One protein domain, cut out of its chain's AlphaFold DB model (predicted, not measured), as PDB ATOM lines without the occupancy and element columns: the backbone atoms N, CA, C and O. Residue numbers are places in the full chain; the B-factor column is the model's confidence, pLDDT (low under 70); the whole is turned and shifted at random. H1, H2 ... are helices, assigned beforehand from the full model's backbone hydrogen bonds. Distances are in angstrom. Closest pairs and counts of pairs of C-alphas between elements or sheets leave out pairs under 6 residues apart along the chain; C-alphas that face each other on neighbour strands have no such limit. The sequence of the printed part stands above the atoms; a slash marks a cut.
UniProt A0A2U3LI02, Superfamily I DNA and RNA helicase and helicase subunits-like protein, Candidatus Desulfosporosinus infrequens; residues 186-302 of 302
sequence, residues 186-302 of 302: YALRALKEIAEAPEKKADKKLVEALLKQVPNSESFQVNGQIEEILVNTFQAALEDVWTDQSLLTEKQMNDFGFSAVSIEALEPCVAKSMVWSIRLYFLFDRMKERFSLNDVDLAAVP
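What this domain is: This is residues 186 to 302 of the 302 residues of the protein "Superfamily I DNA and RNA helicase and helicase subunits-like protein" of Candidatus Desulfosporosinus infrequens (UniProt A0A2U3LI02). One long helix, H7, runs through the length of the model as its backbone, and two helices, H1 and H4, cross it steeply one after the other on the same side of it. H2 lies beside the last end of H7, short H5 lies near the middle of H7 by Ile 278, short H6 lies by its first end, and little H3 sits at the first end of H4, away from H7; after H7 a tail folds back. The printed part has 117 residues with seven named helices, H1 to H7 in order along the chain, and no named strand; the class is all helix. It is compact, with a radius of gyration of the C-alphas of 14.9 A, and spans 41 by 40 by 25 A.

How they stand to each other: H1, residues 186 to 196, touches H2, residues 204 to 211, at a steep tilt of 48 degrees, opposite ways; their closest C-alphas, of Ala 187 and Leu 210, are 5.3 A apart. H3, residues 217 to 220, touches H4, residues 228 to 241, with the closest C-alphas, of Phe 220 and Leu 230, 5.2 A apart. H4 only just touches H1, with 3 pairs of C-alphas within 8 A and with residue 241 alone; the closest C-alphas are those of Arg 189 and Val 241, 5.4 A apart. H5, residues 250 to 254, is close but not clearly touching H6, residues 260 to 264, with the closest C-alphas, of Met 253 and Ala 260, 7.3 A apart. The hub is H7, residues 268 to 291, touching H1, H2, H4 and H6. Its residues 283 to 287 alone touch H1, at a steep tilt of 63 degrees; the closest C-alphas, of Lys 192 and Leu 283, are 6.8 A apart. H4 and H7 only just touch, with 3 pairs of C-alphas within 8 A, the closest those of Leu 238 and Trp 276, 7.5 A apart. H3 and H7 are apart. Every O i to N i+4 pair is within hydrogen-bond range in H1, H2, H5, H6 and H7; H4 has 9 of 10, and H3 is too short for such a pair.

Where its parts are: H1 begins at C-alpha 186 (10.305, -15.552, -28.637) and is 15.7 A long from first to last C-alpha. H4 is 20.2 A long. H7, the longest at 34.8 A, ends at C-alpha 291 (5.955, -33.128, -20.781).

The domain as a whole: The two C-alphas farthest apart, of Glu 199 and Asn 223, are 43.8 A apart. The printed part has no cut, and no link is long. Confidence is under 70 at residues 244 to 247 and 295 to 302.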
ATOM      1  N   TYR A 186      11.513 -15.562 -29.470       94.56
ATOM      2  CA  TYR A 186      10.305 -15.552 -28.637       94.56
ATOM      3  C   TYR A 186       9.975 -16.921 -28.024       94.56
ATOM      4  O   TYR A 186       9.830 -17.051 -26.806       94.56
ATOM      5  N   ALA A 187       9.881 -17.956 -28.863       94.44
ATOM      6  CA  ALA A 187       9.535 -19.298 -28.405       94.44
ATOM      7  C   ALA A 187      10.626 -19.892 -27.504       94.44
ATOM      8  O   ALA A 187      10.323 -20.515 -26.488       94.44
ATOM      9  N   LEU A 188      11.892 -19.648 -27.844       94.50
ATOM     10  CA  LEU A 188      13.044 -20.145 -27.097       94.50
ATOM     11  C   LEU A 188      13.154 -19.505 -25.714       94.50
ATOM     12  O   LEU A 188      13.368 -20.229 -24.745       94.50
ATOM     13  N   ARG A 189      12.931 -18.188 -25.593       94.25
ATOM     14  CA  ARG A 189      12.873 -17.504 -24.290       94.25
ATOM     15  C   ARG A 189      11.786 -18.109 -23.407       94.25
ATOM     16  O   ARG A 189      12.069 -18.494 -22.278       94.25
ATOM     17  N   ALA A 190      10.578 -18.289 -23.942       94.19
ATOM     18  CA  ALA A 190       9.473 -18.877 -23.186       94.19
ATOM     19  C   ALA A 190       9.754 -20.330 -22.754       94.19
ATOM     20  O   ALA A 190       9.475 -20.710 -21.616       94.19
ATOM     21  N   LEU A 191      10.332 -21.152 -23.638       94.81
ATOM     22  CA  LEU A 191      10.725 -22.526 -23.307       94.81
ATOM     23  C   LEU A 191      11.837 -22.558 -22.251       94.81
ATOM     24  O   LEU A 191      11.770 -23.365 -21.323       94.81
ATOM     25  N   LYS A 192      12.830 -21.667 -22.349       93.75
ATOM     26  CA  LYS A 192      13.909 -21.533 -21.364       93.75
ATOM     27  C   LYS A 192      13.372 -21.123 -19.992       93.75
ATOM     28  O   LYS A 192      13.714 -21.759 -19.003       93.75
ATOM     29  N   GLU A 193      12.473 -20.144 -19.925       93.38
ATOM     30  CA  GLU A 193      11.823 -19.750 -18.667       93.38
ATOM     31  C   GLU A 193      11.071 -20.923 -18.019       93.38
ATOM     32  O   GLU A 193      11.161 -21.138 -16.808       93.38
ATOM     33  N   ILE A 194      10.361 -21.726 -18.820       94.69
ATOM     34  CA  ILE A 194       9.702 -22.949 -18.338       94.69
ATOM     35  C   ILE A 194      10.747 -23.953 -17.830       94.69
ATOM     36  O   ILE A 194      10.539 -24.573 -16.786       94.69
ATOM     37  N   ALA A 195      11.859 -24.121 -18.547       92.19
ATOM     38  CA  ALA A 195      12.949 -25.030 -18.199       92.19
ATOM     39  C   ALA A 195      13.677 -24.659 -16.899       92.19
ATOM     40  O   ALA A 195      14.165 -25.561 -16.214       92.19
ATOM     41  N   GLU A 196      13.762 -23.369 -16.580       90.81
ATOM     42  CA  GLU A 196      14.456 -22.822 -15.406       90.81
ATOM     43  C   GLU A 196      13.560 -22.709 -14.166       90.81
ATOM     44  O   GLU A 196      14.077 -22.594 -13.059       90.81
ATOM     45  N   ALA A 197      12.238 -22.813 -14.332       91.62
ATOM     46  CA  ALA A 197      11.260 -22.831 -13.242       91.62
ATOM     47  C   ALA A 197      10.498 -24.177 -13.174       91.62
ATOM     48  O   ALA A 197       9.286 -24.232 -13.442       91.62
ATOM     49  N   PRO A 198      11.175 -25.304 -12.865       87.19
ATOM     50  CA  PRO A 198      10.559 -26.633 -12.830       87.19
ATOM     51  C   PRO A 198       9.420 -26.769 -11.806       87.19
ATOM     52  O   PRO A 198       8.493 -27.557 -12.008       87.19
ATOM     53  N   GLU A 199       9.454 -25.977 -10.740       88.88
ATOM     54  CA  GLU A 199       8.435 -25.910  -9.695       88.88
ATOM     55  C   GLU A 199       7.131 -25.246 -10.158       88.88
ATOM     56  O   GLU A 199       6.063 -25.508  -9.597       88.88
ATOM     57  N   LYS A 200       7.182 -24.404 -11.199       89.25
ATOM     58  CA  LYS A 200       5.987 -23.765 -11.758       89.25
ATOM     59  C   LYS A 200       5.269 -24.731 -12.688       89.25
ATOM     60  O   LYS A 200       5.856 -25.297 -13.611       89.25
ATOM     61  N   LYS A 201       3.960 -24.884 -12.485       84.75
ATOM     62  CA  LYS A 201       3.113 -25.677 -13.378       84.75
ATOM     63  C   LYS A 201       3.019 -24.987 -14.741       84.75
ATOM     64  O   LYS A 201       2.505 -23.875 -14.831       84.75
ATOM     65  N   ALA A 202       3.462 -25.673 -15.789       87.56
ATOM     66  CA  ALA A 202       3.227 -25.286 -17.175       87.56
ATOM     67  C   ALA A 202       2.283 -26.291 -17.849       87.56
ATOM     68  O   ALA A 202       2.226 -27.463 -17.472       87.56
ATOM     69  N   ASP A 203       1.506 -25.816 -18.819       89.19
ATOM     70  CA  ASP A 203       0.574 -26.638 -19.594       89.19
ATOM     71  C   ASP A 203       1.319 -27.342 -20.739       89.19
ATOM     72  O   ASP A 203       2.023 -26.690 -21.512       89.19
ATOM     73  N   LYS A 204       1.130 -28.659 -20.887       91.81
ATOM     74  CA  LYS A 204       1.684 -29.445 -21.999       91.81
ATOM     75  C   LYS A 204       1.307 -28.856 -23.362       91.81
ATOM     76  O   LYS A 204       2.174 -28.726 -24.220       91.81
ATOM     77  N   LYS A 205       0.051 -28.425 -23.543       89.38
ATOM     78  CA  LYS A 205      -0.410 -27.830 -24.811       89.38
ATOM     79  C   LYS A 205       0.311 -26.525 -25.134       89.38
ATOM     80  O   LYS A 205       0.552 -26.224 -26.299       89.38
ATOM     81  N   LEU A 206       0.659 -25.745 -24.107       90.88
ATOM     82  CA  LEU A 206       1.446 -24.526 -24.282       90.88
ATOM     83  C   LEU A 206       2.856 -24.860 -24.775       90.88
ATOM     84  O   LEU A 206       3.331 -24.215 -25.700       90.88
ATOM     85  N   VAL A 207       3.507 -25.863 -24.181       93.38
ATOM     86  CA  VAL A 207       4.859 -26.282 -24.580       93.38
ATOM     87  C   VAL A 207       4.864 -26.815 -26.011       93.38
ATOM     88  O   VAL A 207       5.697 -26.395 -26.807       93.38
ATOM     89  N   GLU A 208       3.892 -27.654 -26.378       91.25
ATOM     90  CA  GLU A 208       3.709 -28.119 -27.761       91.25
ATOM     91  C   GLU A 208       3.520 -26.949 -28.735       91.25
ATOM     92  O   GLU A 208       4.146 -26.911 -29.792       91.25
ATOM     93  N   ALA A 209       2.695 -25.962 -28.372       89.81
ATOM     94  CA  ALA A 209       2.475 -24.777 -29.194       89.81
ATOM     95  C   ALA A 209       3.725 -23.889 -29.315       89.81
ATOM     96  O   ALA A 209       3.907 -23.247 -30.345       89.81
ATOM     97  N   LEU A 210       4.574 -23.821 -28.283       93.12
ATOM     98  CA  LEU A 210       5.839 -23.082 -28.321       93.12
ATOM     99  C   LEU A 210       6.889 -23.799 -29.173       93.12
ATOM    100  O   LEU A 210       7.583 -23.146 -29.940       93.12
ATOM    101  N   LEU A 211       6.982 -25.127 -29.100       91.69
ATOM    102  CA  LEU A 211       7.928 -25.895 -29.918       91.69
ATOM    103  C   LEU A 211       7.661 -25.717 -31.418       91.69
ATOM    104  O   LEU A 211       8.596 -25.510 -32.181       91.69
ATOM    105  N   LYS A 212       6.388 -25.668 -31.829       88.62
ATOM    106  CA  LYS A 212       5.997 -25.359 -33.220       88.62
ATOM    107  C   LYS A 212       6.302 -23.918 -33.656       88.62
ATOM    108  O   LYS A 212       6.198 -23.586 -34.832       88.62
ATOM    109  N   GLN A 213       6.630 -23.040 -32.708       91.75
ATOM    110  CA  GLN A 213       6.987 -21.642 -32.960       91.75
ATOM    111  C   GLN A 213       8.487 -21.404 -33.053       91.75
ATOM    112  O   GLN A 213       8.886 -20.310 -33.446       91.75
ATOM    113  N   VAL A 214       9.306 -22.389 -32.688       91.94
ATOM    114  CA  VAL A 214      10.750 -22.294 -32.891       91.94
ATOM    115  C   VAL A 214      11.011 -22.218 -34.403       91.94
ATOM    116  O   VAL A 214      10.381 -22.975 -35.149       91.94
ATOM    117  N   PRO A 215      11.881 -21.303 -34.879       90.69
ATOM    118  CA  PRO A 215      12.259 -21.243 -36.290       90.69
ATOM    119  C   PRO A 215      12.664 -22.626 -36.789       90.69
ATOM    120  O   PRO A 215      13.416 -23.293 -36.104       90.69
ATOM    121  N   ASN A 216      12.165 -23.066 -37.940       87.50
ATOM    122  CA  ASN A 216      12.493 -24.360 -38.552       87.50
ATOM    123  C   ASN A 216      13.434 -24.171 -39.756       87.50
ATOM    124  O   ASN A 216      13.799 -23.042 -40.082       87.50
ATOM    125  N   SER A 217      13.787 -25.244 -40.466       85.88
ATOM    126  CA  SER A 217      14.670 -25.185 -41.646       85.88
ATOM    127  C   SER A 217      14.250 -24.143 -42.698       85.88
ATOM    128  O   SER A 217      15.100 -23.411 -43.206       85.88
ATOM    129  N   GLU A 218      12.952 -23.996 -42.975       87.56
ATOM    130  CA  GLU A 218      12.416 -22.997 -43.917       87.56
ATOM    131  C   GLU A 218      12.674 -21.553 -43.458       87.56
ATOM    132  O   GLU A 218      12.803 -20.638 -44.271       87.56
ATOM    133  N   SER A 219      12.805 -21.330 -42.147       90.00
ATOM    134  CA  SER A 219      13.085 -20.008 -41.568       90.00
ATOM    135  C   SER A 219      14.493 -19.497 -41.894       90.00
ATOM    136  O   SER A 219      14.751 -18.299 -41.749       90.00
ATOM    137  N   PHE A 220      15.381 -20.381 -42.361       92.19
ATOM    138  CA  PHE A 220      16.761 -20.077 -42.754       92.19
ATOM    139  C   PHE A 220      16.961 -20.031 -44.265       92.19
ATOM    140  O   PHE A 220      18.090 -19.855 -44.720       92.19
ATOM    141  N   GLN A 221      15.886 -20.195 -45.039       93.38
ATOM    142  CA  GLN A 221      15.964 -20.303 -46.486       93.38
ATOM    143  C   GLN A 221      15.365 -19.095 -47.201       93.38
ATOM    144  O   GLN A 221      14.350 -18.544 -46.782       93.38
ATOM    145  N   VAL A 222      15.962 -18.741 -48.337       92.88
ATOM    146  CA  VAL A 222      15.360 -17.889 -49.366       92.88
ATOM    147  C   VAL A 222      15.398 -18.669 -50.674       92.88
ATOM    148  O   VAL A 222      16.432 -19.208 -51.054       92.88
ATOM    149  N   ASN A 223      14.255 -18.791 -51.356       88.94
ATOM    150  CA  ASN A 223      14.135 -19.549 -52.611       88.94
ATOM    151  C   ASN A 223      14.679 -20.996 -52.518       88.94
ATOM    152  O   ASN A 223      15.239 -21.525 -53.478       88.94
ATOM    153  N   GLY A 224      14.526 -21.632 -51.349       88.69
ATOM    154  CA  GLY A 224      14.978 -23.002 -51.080       88.69
ATOM    155  C   GLY A 224      16.475 -23.155 -50.779       88.69
ATOM    156  O   GLY A 224      16.937 -24.282 -50.613       88.69
ATOM    157  N   GLN A 225      17.239 -22.063 -50.695       91.38
ATOM    158  CA  GLN A 225      18.661 -22.081 -50.335       91.38
ATOM    159  C   GLN A 225      18.868 -21.509 -48.937       91.38
ATOM    160  O   GLN A 225      18.254 -20.504 -48.596       91.38
ATOM    161  N   ILE A 226      19.713 -22.156 -48.128       92.50
ATOM    162  CA  ILE A 226      20.074 -21.651 -46.797       92.50
ATOM    163  C   ILE A 226      20.924 -20.394 -46.964       92.50
ATOM    164  O   ILE A 226      21.961 -20.430 -47.622       92.50
ATOM    165  N   GLU A 227      20.505 -19.312 -46.318       94.56
ATOM    166  CA  GLU A 227      21.219 -18.039 -46.333       94.56
ATOM    167  C   GLU A 227      22.009 -17.855 -45.037       94.56
ATOM    168  O   GLU A 227      21.449 -17.851 -43.937       94.56
ATOM    169  N   GLU A 228      23.319 -17.633 -45.158       91.81
ATOM    170  CA  GLU A 228      24.217 -17.475 -44.007       91.81
ATOM    171  C   GLU A 228      23.768 -16.332 -43.083       91.81
ATOM    172  O   GLU A 228      23.797 -16.448 -41.860       91.81
ATOM    173  N   ILE A 229      23.261 -15.237 -43.658       93.69
ATOM    174  CA  ILE A 229      22.772 -14.093 -42.884       93.69
ATOM    175  C   ILE A 229      21.571 -14.443 -41.993       93.69
ATOM    176  O   ILE A 229      21.449 -13.892 -40.894       93.69
ATOM    177  N   LEU A 230      20.699 -15.362 -42.422       94.06
ATOM    178  CA  LEU A 230      19.574 -15.830 -41.610       94.06
ATOM    179  C   LEU A 230      20.074 -16.665 -40.429       94.06
ATOM    180  O   LEU A 230      19.623 -16.452 -39.303       94.06
ATOM    181  N   VAL A 231      21.047 -17.549 -40.667       91.00
ATOM    182  CA  VAL A 231      21.690 -18.352 -39.614       91.00
ATOM    183  C   VAL A 231      22.396 -17.447 -38.605       91.00
ATOM    184  O   VAL A 231      22.139 -17.541 -37.406       91.00
ATOM    185  N   ASN A 232      23.213 -16.506 -39.076       90.06
ATOM    186  CA  ASN A 232      23.943 -15.565 -38.225       90.06
ATOM    187  C   ASN A 232      22.992 -14.677 -37.402       90.06
ATOM    188  O   ASN A 232      23.242 -14.418 -36.224       90.06
ATOM    189  N   THR A 233      21.870 -14.251 -37.990       91.88
ATOM    190  CA  THR A 233      20.836 -13.483 -37.276       91.88
ATOM    191  C   THR A 233      20.188 -14.305 -36.170       91.88
ATOM    192  O   THR A 233      19.999 -13.803 -35.064       91.88
ATOM    193  N   PHE A 234      19.870 -15.568 -36.441       92.38
ATOM    194  CA  PHE A 234      19.310 -16.445 -35.423       92.38
ATOM    195  C   PHE A 234      20.304 -16.715 -34.298       92.38
ATOM    196  O   PHE A 234      19.930 -16.640 -33.134       92.38
ATOM    197  N   GLN A 235      21.584 -16.924 -34.610       89.19
ATOM    198  CA  GLN A 235      22.621 -17.054 -33.585       89.19
ATOM    199  C   GLN A 235      22.717 -15.815 -32.690       89.19
ATOM    200  O   GLN A 235      22.867 -15.956 -31.480       89.19
ATOM    201  N   ALA A 236      22.585 -14.610 -33.252       88.50
ATOM    202  CA  ALA A 236      22.500 -13.386 -32.455       88.50
ATOM    203  C   ALA A 236      21.225 -13.342 -31.589       88.50
ATOM    204  O   ALA A 236      21.254 -12.848 -30.466       88.50
ATOM    205  N   ALA A 237      20.110 -13.902 -32.067       91.12
ATOM    206  CA  ALA A 237      18.897 -14.052 -31.265       91.12
ATOM    207  C   ALA A 237      19.070 -15.061 -30.113       91.12
ATOM    208  O   ALA A 237      18.517 -14.857 -29.035       91.12
ATOM    209  N   LEU A 238      19.866 -16.121 -30.297       90.25
ATOM    210  CA  LEU A 238      20.199 -17.078 -29.232       90.25
ATOM    211  C   LEU A 238      21.045 -16.444 -28.123       90.25
ATOM    212  O   LEU A 238      20.867 -16.782 -26.953       90.25
ATOM    213  N   GLU A 239      21.925 -15.502 -28.461       87.25
ATOM    214  CA  GLU A 239      22.699 -14.747 -27.464       87.25
ATOM    215  C   GLU A 239      21.800 -13.936 -26.521       87.25
ATOM    216  O   GLU A 239      22.099 -13.831 -25.334       87.25
ATOM    217  N   ASP A 240      20.668 -13.424 -27.014       83.44
ATOM    218  CA  ASP A 240      19.669 -12.735 -26.186       83.44
ATOM    219  C   ASP A 240      18.904 -13.704 -25.262       83.44
ATOM    220  O   ASP A 240      18.528 -13.350 -24.147       83.44
ATOM    221  N   VAL A 241      18.714 -14.959 -25.688       88.88
ATOM    222  CA  VAL A 241      18.069 -16.006 -24.873       88.88
ATOM    223  C   VAL A 241      18.995 -16.479 -23.742       88.88
ATOM    224  O   VAL A 241      18.549 -16.687 -22.609       88.88
ATOM    225  N   TRP A 242      20.284 -16.660 -24.035       86.88
ATOM    226  CA  TRP A 242      21.301 -17.102 -23.078       86.88
ATOM    227  C   TRP A 242      22.330 -16.005 -22.832       86.88
ATOM    228  O   TRP A 242      23.457 -16.056 -23.325       86.88
ATOM    229  N   THR A 243      21.944 -15.044 -21.994       77.69
ATOM    230  CA  THR A 243      22.821 -13.946 -21.570       77.69
ATOM    231  C   THR A 243      23.934 -14.399 -20.630       77.69
ATOM    232  O   THR A 243      24.915 -13.678 -20.448       77.69
ATOM    233  N   ASP A 244      23.787 -15.565 -19.988       69.62
ATOM    234  CA  ASP A 244      24.889 -16.148 -19.238       69.62
ATOM    235  C   ASP A 244      25.927 -16.733 -20.210       69.62
ATOM    236  O   ASP A 244      25.640 -17.485 -21.151       69.62
ATOM    237  N   GLN A 245      27.178 -16.352 -19.982       57.94
ATOM    238  CA  GLN A 245      28.325 -16.944 -20.659       57.94
ATOM    239  C   GLN A 245      28.746 -18.254 -19.982       57.94
ATOM    240  O   GLN A 245      29.891 -18.672 -20.144       57.94
ATOM    241  N   SER A 246      27.876 -18.891 -19.182       60.41
ATOM    242  CA  SER A 246      28.242 -20.151 -18.548       60.41
ATOM    243  C   SER A 246      28.479 -21.175 -19.650       60.41
ATOM    244  O   SER A 246      27.621 -21.458 -20.493       60.41
ATOM    245  N   LEU A 247      29.718 -21.653 -19.710       68.06
ATOM    246  CA  LEU A 247      30.112 -22.666 -20.668       68.06
ATOM    247  C   LEU A 247      29.227 -23.896 -20.466       68.06
ATOM    248  O   LEU A 247      28.766 -24.174 -19.355       68.06
ATOM    249  N   LEU A 248      29.000 -24.634 -21.551       85.75
ATOM    250  CA  LEU A 248      28.438 -25.974 -21.448       85.75
ATOM    251  C   LEU A 248      29.194 -26.738 -20.359       85.75
ATOM    252  O   LEU A 248      30.423 -26.682 -20.290       85.75
ATOM    253  N   THR A 249      28.464 -27.438 -19.496       88.88
ATOM    254  CA  THR A 249      29.121 -28.281 -18.493       88.88
ATOM    255  C   THR A 249      29.945 -29.365 -19.192       88.88
ATOM    256  O   THR A 249      29.601 -29.793 -20.295       88.88
ATOM    257  N   GLU A 250      31.008 -29.861 -18.549       88.88
ATOM    258  CA  GLU A 250      31.811 -30.962 -19.108       88.88
ATOM    259  C   GLU A 250      30.943 -32.156 -19.501       88.88
ATOM    260  O   GLU A 250      31.125 -32.722 -20.572       88.88
ATOM    261  N   LYS A 251      29.944 -32.491 -18.675       91.06
ATOM    262  CA  LYS A 251      28.984 -33.551 -18.986       91.06
ATOM    263  C   LYS A 251      28.249 -33.279 -20.304       91.06
ATOM    264  O   LYS A 251      28.233 -34.147 -21.166       91.06
ATOM    265  N   GLN A 252      27.697 -32.077 -20.473       91.50
ATOM    266  CA  GLN A 252      26.962 -31.712 -21.688       91.50
ATOM    267  C   GLN A 252      27.830 -31.776 -22.948       91.50
ATOM    268  O   GLN A 252      27.334 -32.167 -23.994       91.50
ATOM    269  N   MET A 253      29.109 -31.399 -22.868       91.94
ATOM    270  CA  MET A 253      30.027 -31.526 -24.006       91.94
ATOM    271  C   MET A 253      30.384 -32.994 -24.276       91.94
ATOM    272  O   MET A 253      30.341 -33.440 -25.426       91.94
ATOM    273  N   ASN A 254      30.670 -33.759 -23.219       92.56
ATOM    274  CA  ASN A 254      31.053 -35.167 -23.311       92.56
ATOM    275  C   ASN A 254      29.935 -36.041 -23.901       92.56
ATOM    276  O   ASN A 254      30.242 -36.973 -24.641       92.56
ATOM    277  N   ASP A 255      28.662 -35.717 -23.641       93.44
ATOM    278  CA  ASP A 255      27.500 -36.408 -24.229       93.44
ATOM    279  C   ASP A 255      27.498 -36.339 -25.776       93.44
ATOM    280  O   ASP A 255      26.931 -37.208 -26.437       93.44
ATOM    281  N   PHE A 256      28.195 -35.356 -26.360       92.88
ATOM    282  CA  PHE A 256      28.388 -35.180 -27.805       92.88
ATOM    283  C   PHE A 256      29.806 -35.531 -28.284       92.88
ATOM    284  O   PHE A 256      30.152 -35.280 -29.437       92.88
ATOM    285  N   GLY A 257      30.644 -36.110 -27.420       93.06
ATOM    286  CA  GLY A 257      32.028 -36.461 -27.747       93.06
ATOM    287  C   GLY A 257      32.984 -35.267 -27.816       93.06
ATOM    288  O   GLY A 257      34.072 -35.393 -28.380       93.06
ATOM    289  N   PHE A 258      32.605 -34.122 -27.243       92.75
ATOM    290  CA  PHE A 258      33.439 -32.927 -27.185       92.75
ATOM    291  C   PHE A 258      33.998 -32.685 -25.781       92.75
ATOM    292  O   PHE A 258      33.377 -32.977 -24.767       92.75
ATOM    293  N   SER A 259      35.168 -32.061 -25.739       91.56
ATOM    294  CA  SER A 259      35.738 -31.381 -24.575       91.56
ATOM    295  C   SER A 259      35.779 -29.870 -24.822       91.56
ATOM    296  O   SER A 259      35.711 -29.429 -25.974       91.56
ATOM    297  N   ALA A 260      35.975 -29.073 -23.766       87.75
ATOM    298  CA  ALA A 260      36.182 -27.627 -23.903       87.75
ATOM    299  C   ALA A 260      37.327 -27.317 -24.884       87.75
ATOM    300  O   ALA A 260      37.143 -26.565 -25.836       87.75
ATOM    301  N   VAL A 261      38.461 -28.012 -24.732       90.75
ATOM    302  CA  VAL A 261      39.645 -27.848 -25.591       90.75
ATOM    303  C   VAL A 261      39.337 -28.178 -27.050       90.75
ATOM    304  O   VAL A 261      39.772 -27.464 -27.949       90.75
ATOM    305  N   SER A 262      38.572 -29.243 -27.316       92.75
ATOM    306  CA  SER A 262      38.226 -29.591 -28.699       92.75
ATOM    307  C   SER A 262      37.264 -28.595 -29.339       92.75
ATOM    308  O   SER A 262      37.349 -28.406 -30.544       92.75
ATOM    309  N   ILE A 263      36.372 -27.964 -28.563       89.31
ATOM    310  CA  ILE A 263      35.475 -26.916 -29.075       89.31
ATOM    311  C   ILE A 263      36.266 -25.632 -29.341       89.31
ATOM    312  O   ILE A 263      36.093 -25.025 -30.393       89.31
ATOM    313  N   GLU A 264      37.161 -25.244 -28.431       88.50
ATOM    314  CA  GLU A 264      38.027 -24.063 -28.578       88.50
ATOM    315  C   GLU A 264      39.001 -24.175 -29.758       88.50
ATOM    316  O   GLU A 264      39.405 -23.161 -30.322       88.50
ATOM    317  N   ALA A 265      39.364 -25.398 -30.153       93.56
ATOM    318  CA  ALA A 265      40.210 -25.653 -31.315       93.56
ATOM    319  C   ALA A 265      39.478 -25.512 -32.666       93.56
ATOM    320  O   ALA A 265      40.132 -25.554 -33.711       93.56
ATOM    321  N   LEU A 266      38.145 -25.388 -32.674       92.06
ATOM    322  CA  LEU A 266      37.367 -25.190 -33.899       92.06
ATOM    323  C   LEU A 266      37.458 -23.738 -34.386       92.06
ATOM    324  O   LEU A 266      37.684 -22.807 -33.615       92.06
ATOM    325  N   GLU A 267      37.189 -23.538 -35.677       93.00
ATOM    326  CA  GLU A 267      36.903 -22.211 -36.237       93.00
ATOM    327  C   GLU A 267      35.838 -21.490 -35.383       93.00
ATOM    328  O   GLU A 267      34.823 -22.112 -35.045       93.00
ATOM    329  N   PRO A 268      35.997 -20.194 -35.045       87.12
ATOM    330  CA  PRO A 268      35.122 -19.511 -34.084       87.12
ATOM    331  C   PRO A 268      33.623 -19.597 -34.401       87.12
ATOM    332  O   PRO A 268      32.803 -19.763 -33.496       87.12
ATOM    333  N   CYS A 269      33.244 -19.522 -35.680       81.50
ATOM    334  CA  CYS A 269      31.849 -19.665 -36.103       81.50
ATOM    335  C   CYS A 269      31.317 -21.095 -35.904       81.50
ATOM    336  O   CYS A 269      30.157 -21.281 -35.524       81.50
ATOM    337  N   VAL A 270      32.165 -22.107 -36.096       87.38
ATOM    338  CA  VAL A 270      31.827 -23.523 -35.897       87.38
ATOM    339  C   VAL A 270      31.720 -23.826 -34.406       87.38
ATOM    340  O   VAL A 270      30.722 -24.406 -33.988       87.38
ATOM    341  N   ALA A 271      32.682 -23.370 -33.598       88.50
ATOM    342  CA  ALA A 271      32.637 -23.475 -32.139       88.50
ATOM    343  C   ALA A 271      31.330 -22.893 -31.585       88.50
ATOM    344  O   ALA A 271      30.599 -23.560 -30.853       88.50
ATOM    345  N   LYS A 272      30.993 -21.668 -32.006       84.88
ATOM    346  CA  LYS A 272      29.756 -20.988 -31.616       84.88
ATOM    347  C   LYS A 272      28.513 -21.788 -32.017       84.88
ATOM    348  O   LYS A 272      27.635 -21.995 -31.185       84.88
ATOM    349  N   SER A 273      28.457 -22.272 -33.258       85.31
ATOM    350  CA  SER A 273      27.342 -23.097 -33.745       85.31
ATOM    351  C   SER A 273      27.179 -24.376 -32.920       85.31
ATOM    352  O   SER A 273      26.074 -24.675 -32.486       85.31
ATOM    353  N   MET A 274      28.276 -25.081 -32.621       88.50
ATOM    354  CA  MET A 274      28.258 -26.298 -31.797       88.50
ATOM    355  C   MET A 274      27.728 -26.027 -30.390       88.50
ATOM    356  O   MET A 274      26.866 -26.757 -29.901       88.50
ATOM    357  N   VAL A 275      28.190 -24.947 -29.753       88.56
ATOM    358  CA  VAL A 275      27.702 -24.548 -28.427       88.56
ATOM    359  C   VAL A 275      26.190 -24.318 -28.447       88.56
ATOM    360  O   VAL A 275      25.481 -24.800 -27.561       88.56
ATOM    361  N   TRP A 276      25.682 -23.626 -29.468       88.50
ATOM    362  CA  TRP A 276      24.253 -23.362 -29.609       88.50
ATOM    363  C   TRP A 276      23.433 -24.617 -29.877       88.50
ATOM    364  O   TRP A 276      22.420 -24.814 -29.207       88.50
ATOM    365  N   SER A 277      23.887 -25.490 -30.776       88.25
ATOM    366  CA  SER A 277      23.217 -26.760 -31.062       88.25
ATOM    367  C   SER A 277      23.098 -27.627 -29.808       88.25
ATOM    368  O   SER A 277      22.022 -28.152 -29.521       88.25
ATOM    369  N   ILE A 278      24.157 -27.717 -28.996       90.31
ATOM    370  CA  ILE A 278      24.122 -28.477 -27.738       90.31
ATOM    371  C   ILE A 278      23.164 -27.823 -26.725       90.31
ATOM    372  O   ILE A 278      22.372 -28.516 -26.084       90.31
ATOM    373  N   ARG A 279      23.177 -26.487 -26.585       90.25
ATOM    374  CA  ARG A 279      22.245 -25.763 -25.694       90.25
ATOM    375  C   ARG A 279      20.783 -25.994 -26.090       90.25
ATOM    376  O   ARG A 279      19.958 -26.286 -25.222       90.25
ATOM    377  N   LEU A 280      20.476 -25.891 -27.382       90.88
ATOM    378  CA  LEU A 280      19.142 -26.135 -27.928       90.88
ATOM    379  C   LEU A 280      18.704 -27.581 -27.690       90.88
ATOM    380  O   LEU A 280      17.604 -27.799 -27.182       90.88
ATOM    381  N   TYR A 281      19.585 -28.552 -27.947       91.12
ATOM    382  CA  TYR A 281      19.313 -29.959 -27.669       91.12
ATOM    383  C   TYR A 281      18.882 -30.179 -26.217       91.12
ATOM    384  O   TYR A 281      17.798 -30.705 -25.977       91.12
ATOM    385  N   PHE A 282      19.671 -29.721 -25.239       90.94
ATOM    386  CA  PHE A 282      19.337 -29.926 -23.827       90.94
ATOM    387  C   PHE A 282      18.069 -29.186 -23.394       90.94
ATOM    388  O   PHE A 282      17.353 -29.661 -22.507       90.94
ATOM    389  N   LEU A 283      17.772 -28.031 -23.998       92.25
ATOM    390  CA  LEU A 283      16.510 -27.341 -23.760       92.25
ATOM    391  C   LEU A 283      15.330 -28.205 -24.224       92.25
ATOM    392  O   LEU A 283      14.390 -28.420 -23.456       92.25
ATOM    393  N   PHE A 284      15.375 -28.708 -25.457       91.94
ATOM    394  CA  PHE A 284      14.276 -29.481 -26.031       91.94
ATOM    395  C   PHE A 284      14.136 -30.866 -25.414       91.94
ATOM    396  O   PHE A 284      13.013 -31.291 -25.148       91.94
ATOM    397  N   ASP A 285      15.247 -31.534 -25.119       90.50
ATOM    398  CA  ASP A 285      15.261 -32.824 -24.437       90.50
ATOM    399  C   ASP A 285      14.591 -32.716 -23.059       90.50
ATOM    400  O   ASP A 285      13.646 -33.448 -22.758       90.50
ATOM    401  N   ARG A 286      14.916 -31.668 -22.288       91.56
ATOM    402  CA  ARG A 286      14.234 -31.381 -21.017       91.56
ATOM    403  C   ARG A 286      12.728 -31.162 -21.193       91.56
ATOM    404  O   ARG A 286      11.946 -31.594 -20.345       91.56
ATOM    405  N   MET A 287      12.295 -30.468 -22.249       92.88
ATOM    406  CA  MET A 287      10.861 -30.302 -22.533       92.88
ATOM    407  C   MET A 287      10.208 -31.641 -22.879       92.88
ATOM    408  O   MET A 287       9.108 -31.938 -22.407       92.88
ATOM    409  N   LYS A 288      10.894 -32.472 -23.665       89.94
ATOM    410  CA  LYS A 288      10.406 -33.787 -24.068       89.94
ATOM    411  C   LYS A 288      10.208 -34.708 -22.874       89.94
ATOM    412  O   LYS A 288       9.119 -35.269 -22.736       89.94
ATOM    413  N   GLU A 289      11.206 -34.809 -22.003       90.06
ATOM    414  CA  GLU A 289      11.143 -35.613 -20.782       90.06
ATOM    415  C   GLU A 289      10.034 -35.113 -19.850       90.06
ATOM    416  O   GLU A 289       9.150 -35.876 -19.452       90.06
ATOM    417  N   ARG A 290      10.028 -33.807 -19.548       91.94
ATOM    418  CA  ARG A 290       9.111 -33.217 -18.561       91.94
ATOM    419  C   ARG A 290       7.640 -33.287 -18.977       91.94
ATOM    420  O   ARG A 290       6.781 -33.421 -18.108       91.94
ATOM    421  N   PHE A 291       7.335 -33.174 -20.271       91.94
ATOM    422  CA  PHE A 291       5.955 -33.128 -20.781       91.94
ATOM    423  C   PHE A 291       5.548 -34.380 -21.578       91.94
ATOM    424  O   PHE A 291       4.447 -34.429 -22.143       91.94
ATOM    425  N   SER A 292       6.405 -35.408 -21.601       89.81
ATOM    426  CA  SER A 292       6.189 -36.673 -22.319       89.81
ATOM    427  C   SER A 292       5.790 -36.435 -23.783       89.81
ATOM    428  O   SER A 292       4.709 -36.838 -24.228       89.81
ATOM    429  N   LEU A 293       6.628 -35.690 -24.508       85.69
ATOM    430  CA  LEU A 293       6.390 -35.251 -25.893       85.69
ATOM    431  C   LEU A 293       6.944 -36.258 -26.909       85.69
ATOM    432  O   LEU A 293       7.770 -35.923 -27.752       85.69
ATOM    433  N   ASN A 294       6.512 -37.515 -26.808       71.56
ATOM    434  CA  ASN A 294       7.079 -38.609 -27.604       71.56
ATOM    435  C   ASN A 294       6.796 -38.488 -29.112       71.56
ATOM    436  O   ASN A 294       7.566 -39.028 -29.901       71.56
ATOM    437  N   ASP A 295       5.755 -37.742 -29.492       66.00
ATOM    438  CA  ASP A 295       5.317 -37.557 -30.883       66.00
ATOM    439  C   ASP A 295       5.793 -36.231 -31.508       66.00
ATOM    440  O   ASP A 295       5.485 -35.946 -32.665       66.00
ATOM    441  N   VAL A 296       6.509 -35.384 -30.754       65.12
ATOM    442  CA  VAL A 296       7.051 -34.128 -31.294       65.12
ATOM    443  C   VAL A 296       8.383 -34.429 -31.967       65.12
ATOM    444  O   VAL A 296       9.354 -34.795 -31.300       65.12
ATOM    445  N   ASP A 297       8.424 -34.263 -33.288       63.84
ATOM    446  CA  ASP A 297       9.652 -34.394 -34.062       63.84
ATOM    447  C   ASP A 297      10.593 -33.221 -33.767       63.84
ATOM    448  O   ASP A 297      10.501 -32.142 -34.354       63.84
ATOM    449  N   LEU A 298      11.497 -33.435 -32.814       61.81
ATOM    450  CA  LEU A 298      12.544 -32.475 -32.485       61.81
ATOM    451  C   LEU A 298      13.644 -32.411 -33.556       61.81
ATOM    452  O   LEU A 298      14.434 -31.476 -33.519       61.81
ATOM    453  N   ALA A 299      13.691 -33.345 -34.517       53.00
ATOM    454  CA  ALA A 299      14.629 -33.268 -35.640       53.00
ATOM    455  C   ALA A 299      14.226 -32.195 -36.670       53.00
ATOM    456  O   ALA A 299      15.028 -31.833 -37.526       53.00
ATOM    457  N   ALA A 300      12.998 -31.670 -36.579       48.19
ATOM    458  CA  ALA A 300      12.526 -30.528 -37.363       48.19
ATOM    459  C   ALA A 300      12.899 -29.164 -36.747       48.19
ATOM    460  O   ALA A 300      12.622 -28.117 -37.342       48.19
ATOM    461  N   VAL A 301      13.499 -29.173 -35.554       54.97
ATOM    462  CA  VAL A 301      13.982 -27.991 -34.838       54.97
ATOM    463  C   VAL A 301      15.467 -27.792 -35.208       54.97
ATOM    464  O   VAL A 301      16.173 -28.790 -35.325       54.97
ATOM    465  N   PRO A 302      15.919 -26.556 -35.492       52.19
ATOM    466  CA  PRO A 302      17.169 -26.255 -36.200       52.19
ATOM    467  C   PRO A 302      18.450 -26.722 -35.524       52.19
ATOM    468  O   PRO A 302      18.499 -26.747 -34.272       52.19
TER     469      PRO A 302